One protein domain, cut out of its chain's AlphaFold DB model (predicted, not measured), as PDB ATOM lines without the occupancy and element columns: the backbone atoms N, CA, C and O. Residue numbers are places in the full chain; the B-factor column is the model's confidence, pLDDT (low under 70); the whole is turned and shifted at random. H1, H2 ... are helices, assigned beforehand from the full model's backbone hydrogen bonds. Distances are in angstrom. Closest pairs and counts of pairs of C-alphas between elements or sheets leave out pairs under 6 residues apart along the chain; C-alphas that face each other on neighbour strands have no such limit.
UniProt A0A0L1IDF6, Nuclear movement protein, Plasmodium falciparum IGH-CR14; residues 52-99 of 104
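What this domain is: This is residues 52 to 99 of the 104 residues of the protein "Nuclear movement protein" of Plasmodium falciparum IGH-CR14 (UniProt A0A0L1IDF6). Two helices, H1 and H2, follow one another in an open, flat zigzag, with a loop between them and no packing of one on the other. H2 makes much of the length, and residues 89 to 99, of which 89 to 97 belong to H2, stick out freely. The printed part has 48 residues, with two named helices, H1 then H2, and no named strand; its class is all helix. It is extended, with a radius of gyration of the C-alphas of 15.8 A and spans of 52 by 23 by 6 A.

How they stand to each other: Look first at H1, residues 59 to 76, the longest helix. A tight link of 5 residues joins it to H2, residues 82 to 97. The two helices are apart, with no C-alpha of the one within 8 A of the other. In H1 and H2 every O i to N i+4 pair is within hydrogen-bond range.

Where its parts are: Find C-alpha 59 at (-38.469, -42.217, -34.125); from there H1 runs 26.0 A to C-alpha 76 at (-17.810, -30.948, -23.188). H2 runs 22.1 A, from C-alpha 82 to C-alpha 97 at (-36.519, -3.567, -21.663).

The domain as a whole: The C-alphas of Lys 52 and Gly 99, the two farthest apart, are 52.2 A apart. The printed part has no cut. Residues 52 to 55 and 96 to 99 have pLDDT under 70.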
ATOM      1  N   LYS A  52     -27.181 -50.861 -28.440       56.81
ATOM      2  CA  LYS A  52     -28.429 -50.667 -29.180       56.81
ATOM      3  C   LYS A  52     -28.137 -49.636 -30.260       56.81
ATOM      4  O   LYS A  52     -27.671 -48.534 -29.943       56.81
ATOM      5  N   ASN A  53     -28.339 -49.995 -31.521       60.25
ATOM      6  CA  ASN A  53     -28.220 -49.019 -32.587       60.25
ATOM      7  C   ASN A  53     -29.330 -47.998 -32.387       60.25
ATOM      8  O   ASN A  53     -30.427 -48.320 -31.933       60.25
ATOM      9  N   LEU A  54     -29.060 -46.742 -32.737       60.75
ATOM     10  CA  LEU A  54     -30.084 -45.705 -32.661       60.75
ATOM     11  C   LEU A  54     -31.345 -46.137 -33.435       60.75
ATOM     12  O   LEU A  54     -32.453 -45.873 -32.996       60.75
ATOM     13  N   THR A  55     -31.168 -46.875 -34.533       69.44
ATOM     14  CA  THR A  55     -32.232 -47.429 -35.379       69.44
ATOM     15  C   THR A  55     -33.145 -48.444 -34.693       69.44
ATOM     16  O   THR A  55     -34.248 -48.655 -35.183       69.44
ATOM     17  N   ASP A  56     -32.724 -49.036 -33.572       76.88
ATOM     18  CA  ASP A  56     -33.516 -50.019 -32.818       76.88
ATOM     19  C   ASP A  56     -34.583 -49.363 -31.921       76.88
ATOM     20  O   ASP A  56     -35.408 -50.049 -31.319       76.88
ATOM     21  N   PHE A  57     -34.577 -48.030 -31.818       77.19
ATOM     22  CA  PHE A  57     -35.568 -47.251 -31.076       77.19
ATOM     23  C   PHE A  57     -36.599 -46.620 -32.018       77.19
ATOM     24  O   PHE A  57     -36.292 -46.335 -33.176       77.19
ATOM     25  N   ASP A  58     -37.810 -46.345 -31.526       85.12
ATOM     26  CA  ASP A  58     -38.811 -45.586 -32.280       85.12
ATOM     27  C   ASP A  58     -38.339 -44.150 -32.576       85.12
ATOM     28  O   ASP A  58     -37.486 -43.593 -31.880       85.12
ATOM     29  N   GLU A  59     -38.903 -43.528 -33.615       82.31
ATOM     30  CA  GLU A  59     -38.469 -42.217 -34.125       82.31
ATOM     31  C   GLU A  59     -38.444 -41.122 -33.039       82.31
ATOM     32  O   GLU A  59     -37.561 -40.256 -33.024       82.31
ATOM     33  N   LYS A  60     -39.361 -41.197 -32.067       85.88
ATOM     34  CA  LYS A  60     -39.425 -40.251 -30.952       85.88
ATOM     35  C   LYS A  60     -38.245 -40.453 -30.001       85.88
ATOM     36  O   LYS A  60     -37.568 -39.478 -29.662       85.88
ATOM     37  N   THR A  61     -37.956 -41.689 -29.601       82.19
ATOM     38  CA  THR A  61     -36.803 -42.002 -28.745       82.19
ATOM     39  C   THR A  61     -35.470 -41.744 -29.451       82.19
ATOM     40  O   THR A  61     -34.550 -41.203 -28.834       82.19
ATOM     41  N   GLN A  62     -35.374 -41.991 -30.760       82.94
ATOM     42  CA  GLN A  62     -34.207 -41.603 -31.563       82.94
ATOM     43  C   GLN A  62     -33.930 -40.100 -31.496       82.94
ATOM     44  O   GLN A  62     -32.780 -39.682 -31.329       82.94
ATOM     45  N   GLY A  63     -34.980 -39.281 -31.604       84.44
ATOM     46  CA  GLY A  63     -34.880 -37.828 -31.481       84.44
ATOM     47  C   GLY A  63     -34.346 -37.395 -30.114       84.44
ATOM     48  O   GLY A  63     -33.461 -36.540 -30.038       84.44
ATOM     49  N   GLN A  64     -34.820 -38.025 -29.037       84.06
ATOM     50  CA  GLN A  64     -34.365 -37.738 -27.674       84.06
ATOM     51  C   GLN A  64     -32.896 -38.122 -27.460       84.06
ATOM     52  O   GLN A  64     -32.133 -37.322 -26.920       84.06
ATOM     53  N   ILE A  65     -32.475 -39.298 -27.940       81.62
ATOM     54  CA  ILE A  65     -31.079 -39.749 -27.840       81.62
ATOM     55  C   ILE A  65     -30.153 -38.818 -28.637       81.62
ATOM     56  O   ILE A  65     -29.109 -38.411 -28.129       81.62
ATOM     57  N   ARG A  66     -30.536 -38.412 -29.858       82.38
ATOM     58  CA  ARG A  66     -29.764 -37.436 -30.655       82.38
ATOM     59  C   ARG A  66     -29.623 -36.095 -29.939       82.38
ATOM     60  O   ARG A  66     -28.529 -35.533 -29.940       82.38
ATOM     61  N   LYS A  67     -30.705 -35.597 -29.327       83.00
ATOM     62  CA  LYS A  67     -30.682 -34.355 -28.540       83.00
ATOM     63  C   LYS A  67     -29.693 -34.477 -27.380       83.00
ATOM     64  O   LYS A  67     -28.801 -33.644 -27.262       83.00
ATOM     65  N   PHE A  68     -29.796 -35.555 -26.609       81.94
ATOM     66  CA  PHE A  68     -28.924 -35.812 -25.468       81.94
ATOM     67  C   PHE A  68     -27.444 -35.900 -25.870       81.94
ATOM     68  O   PHE A  68     -26.592 -35.272 -25.243       81.94
ATOM     69  N   LEU A  69     -27.121 -36.623 -26.949       83.25
ATOM     70  CA  LEU A  69     -25.748 -36.727 -27.460       83.25
ATOM     71  C   LEU A  69     -25.185 -35.367 -27.902       83.25
ATOM     72  O   LEU A  69     -24.014 -35.072 -27.656       83.25
ATOM     73  N   LEU A  70     -26.010 -34.530 -28.535       80.62
ATOM     74  CA  LEU A  70     -25.620 -33.177 -28.932       80.62
ATOM     75  C   LEU A  70     -25.367 -32.282 -27.710       80.62
ATOM     76  O   LEU A  70     -24.364 -31.572 -27.678       80.62
ATOM     77  N   GLU A  71     -26.237 -32.348 -26.701       78.75
ATOM     78  CA  GLU A  71     -26.097 -31.604 -25.443       78.75
ATOM     79  C   GLU A  71     -24.820 -32.001 -24.694       78.75
ATOM     80  O   GLU A  71     -24.071 -31.129 -24.255       78.75
ATOM     81  N   GLN A  72     -24.520 -33.301 -24.608       80.00
ATOM     82  CA  GLN A  72     -23.273 -33.800 -24.015       80.00
ATOM     83  C   GLN A  72     -22.038 -33.264 -24.752       80.00
ATOM     84  O   GLN A  72     -21.086 -32.813 -24.114       80.00
ATOM     85  N   ARG A  73     -22.062 -33.243 -26.092       81.88
ATOM     86  CA  ARG A  73     -20.960 -32.696 -26.896       81.88
ATOM     87  C   ARG A  73     -20.780 -31.196 -26.670       81.88
ATOM     88  O   ARG A  73     -19.664 -30.755 -26.439       81.88
ATOM     89  N   MET A  74     -21.864 -30.423 -26.710       77.75
ATOM     90  CA  MET A  74     -21.828 -28.978 -26.461       77.75
ATOM     91  C   MET A  74     -21.283 -28.662 -25.068       77.75
ATOM     92  O   MET A  74     -20.415 -27.803 -24.934       77.75
ATOM     93  N   LYS A  75     -21.722 -29.414 -24.051       79.56
ATOM     94  CA  LYS A  75     -21.234 -29.278 -22.677       79.56
ATOM     95  C   LYS A  75     -19.734 -29.558 -22.565       79.56
ATOM     96  O   LYS A  75     -19.037 -28.786 -21.915       79.56
ATOM     97  N   ASN A  76     -19.239 -30.620 -23.201       74.12
ATOM     98  CA  ASN A  76     -17.810 -30.948 -23.188       74.12
ATOM     99  C   ASN A  76     -16.955 -29.903 -23.916       74.12
ATOM    100  O   ASN A  76     -15.856 -29.599 -23.467       74.12
ATOM    101  N   GLU A  77     -17.467 -29.332 -25.006       82.38
ATOM    102  CA  GLU A  77     -16.790 -28.282 -25.780       82.38
ATOM    103  C   GLU A  77     -16.975 -26.875 -25.169       82.38
ATOM    104  O   GLU A  77     -16.463 -25.893 -25.703       82.38
ATOM    105  N   GLY A  78     -17.730 -26.745 -24.071       76.56
ATOM    106  CA  GLY A  78     -18.033 -25.455 -23.441       76.56
ATOM    107  C   GLY A  78     -18.909 -24.525 -24.293       76.56
ATOM    108  O   GLY A  78     -18.950 -23.321 -24.044       76.56
ATOM    109  N   ILE A  79     -19.604 -25.060 -25.299       76.88
ATOM    110  CA  ILE A  79     -20.472 -24.302 -26.204       76.88
ATOM    111  C   ILE A  79     -21.872 -24.215 -25.572       76.88
ATOM    112  O   ILE A  79     -22.421 -25.246 -25.177       76.88
ATOM    113  N   PRO A  80     -22.483 -23.020 -25.474       71.50
ATOM    114  CA  PRO A  80     -23.816 -22.870 -24.896       71.50
ATOM    115  C   PRO A  80     -24.861 -23.654 -25.697       71.50
ATOM    116  O   PRO A  80     -24.913 -23.578 -26.927       71.50
ATOM    117  N   THR A  81     -25.718 -24.398 -24.994       75.81
ATOM    118  CA  THR A  81     -26.800 -25.156 -25.632       75.81
ATOM    119  C   THR A  81     -27.884 -24.210 -26.176       75.81
ATOM    120  O   THR A  81     -27.972 -23.050 -25.761       75.81
ATOM    121  N   PRO A  82     -28.778 -24.668 -27.071       75.62
ATOM    122  CA  PRO A  82     -29.902 -23.853 -27.540       75.62
ATOM    123  C   PRO A  82     -30.794 -23.331 -26.404       75.62
ATOM    124  O   PRO A  82     -31.373 -22.250 -26.514       75.62
ATOM    125  N   GLU A  83     -30.905 -24.080 -25.304       72.75
ATOM    126  CA  GLU A  83     -31.626 -23.646 -24.107       72.75
ATOM    127  C   GLU A  83     -30.870 -22.545 -23.359       72.75
ATOM    128  O   GLU A  83     -31.496 -21.583 -22.915       72.75
ATOM    129  N   ASP A  84     -29.540 -22.619 -23.287       72.94
ATOM    130  CA  ASP A  84     -28.712 -21.557 -22.706       72.94
ATOM    131  C   ASP A  84     -28.780 -20.276 -23.538       72.94
ATOM    132  O   ASP A  84     -28.954 -19.191 -22.985       72.94
ATOM    133  N   LEU A  85     -28.758 -20.392 -24.869       76.56
ATOM    134  CA  LEU A  85     -28.948 -19.259 -25.774       76.56
ATOM    135  C   LEU A  85     -30.339 -18.637 -25.614       76.56
ATOM    136  O   LEU A  85     -30.467 -17.414 -25.594       76.56
ATOM    137  N   ARG A  86     -31.400 -19.442 -25.462       78.00
ATOM    138  CA  ARG A  86     -32.748 -18.915 -25.178       78.00
ATOM    139  C   ARG A  86     -32.800 -18.192 -23.838       78.00
ATOM    140  O   ARG A  86     -33.344 -17.093 -23.779       78.00
ATOM    141  N   LYS A  87     -32.224 -18.771 -22.781       77.75
ATOM    142  CA  LYS A  87     -32.147 -18.128 -21.460       77.75
ATOM    143  C   LYS A  87     -31.397 -16.801 -21.541       77.75
ATOM    144  O   LYS A  87     -31.903 -15.802 -21.041       77.75
ATOM    145  N   GLN A  88     -30.256 -16.762 -22.230       75.81
ATOM    146  CA  GLN A  88     -29.510 -15.523 -22.461       75.81
ATOM    147  C   GLN A  88     -30.331 -14.491 -23.233       75.81
ATOM    148  O   GLN A  88     -30.349 -13.330 -22.844       75.81
ATOM    149  N   ASN A  89     -31.068 -14.891 -24.272       79.56
ATOM    150  CA  ASN A  89     -31.941 -13.975 -25.011       79.56
ATOM    151  C   ASN A  89     -33.073 -13.410 -24.144       79.56
ATOM    152  O   ASN A  89     -33.368 -12.222 -24.238       79.56
ATOM    153  N   ILE A  90     -33.686 -14.223 -23.279       80.75
ATOM    154  CA  ILE A  90     -34.718 -13.754 -22.343       80.75
ATOM    155  C   ILE A  90     -34.116 -12.752 -21.355       80.75
ATOM    156  O   ILE A  90     -34.676 -11.675 -21.171       80.75
ATOM    157  N   ILE A  91     -32.963 -13.070 -20.761       77.44
ATOM    158  CA  ILE A  91     -32.258 -12.173 -19.837       77.44
ATOM    159  C   ILE A  91     -31.885 -10.865 -20.544       77.44
ATOM    160  O   ILE A  91     -32.174  -9.794 -20.021       77.44
ATOM    161  N   ASN A  92     -31.317 -10.936 -21.749       77.69
ATOM    162  CA  ASN A  92     -30.949  -9.763 -22.541       77.69
ATOM    163  C   ASN A  92     -32.170  -8.912 -22.893       77.69
ATOM    164  O   ASN A  92     -32.116  -7.699 -22.745       77.69
ATOM    165  N   ASN A  93     -33.288  -9.525 -23.286       77.25
ATOM    166  CA  ASN A  93     -34.521  -8.797 -23.575       77.25
ATOM    167  C   ASN A  93     -35.076  -8.110 -22.315       77.25
ATOM    168  O   ASN A  93     -35.441  -6.940 -22.355       77.25
ATOM    169  N   VAL A  94     -35.060  -8.791 -21.162       75.62
ATOM    170  CA  VAL A  94     -35.456  -8.200 -19.872       75.62
ATOM    171  C   VAL A  94     -34.530  -7.042 -19.482       75.62
ATOM    172  O   VAL A  94     -35.019  -5.991 -19.080       75.62
ATOM    173  N   LEU A  95     -33.212  -7.180 -19.643       73.88
ATOM    174  CA  LEU A  95     -32.246  -6.114 -19.358       73.88
ATOM    175  C   LEU A  95     -32.394  -4.918 -20.312       73.88
ATOM    176  O   LEU A  95     -32.404  -3.780 -19.850       73.88
ATOM    177  N   SER A  96     -32.576  -5.155 -21.615       66.94
ATOM    178  CA  SER A  96     -32.818  -4.104 -22.614       66.94
ATOM    179  C   SER A  96     -34.165  -3.407 -22.414       66.94
ATOM    180  O   SER A  96     -34.247  -2.192 -22.565       66.94
ATOM    181  N   SER A  97     -35.206  -4.139 -22.007       61.53
ATOM    182  CA  SER A  97     -36.519  -3.567 -21.663       61.53
ATOM    183  C   SER A  97     -36.525  -2.787 -20.341       61.53
ATOM    184  O   SER A  97     -37.417  -1.980 -20.109       61.53
ATOM    185  N   LYS A  98     -35.504  -2.963 -19.488       57.38
ATOM    186  CA  LYS A  98     -35.297  -2.180 -18.257       57.38
ATOM    187  C   LYS A  98     -34.408  -0.943 -18.480       57.38
ATOM    188  O   LYS A  98     -33.971  -0.314 -17.521       57.38
ATOM    189  N   GLY A  99     -34.157  -0.610 -19.749       53.19
ATOM    190  CA  GLY A  99     -33.405   0.547 -20.229       53.19
ATOM    191  C   GLY A  99     -34.224   1.826 -20.440       53.19
ATOM    192  O   GLY A  99     -33.749   2.702 -21.158       53.19
TER     193      GLY A  99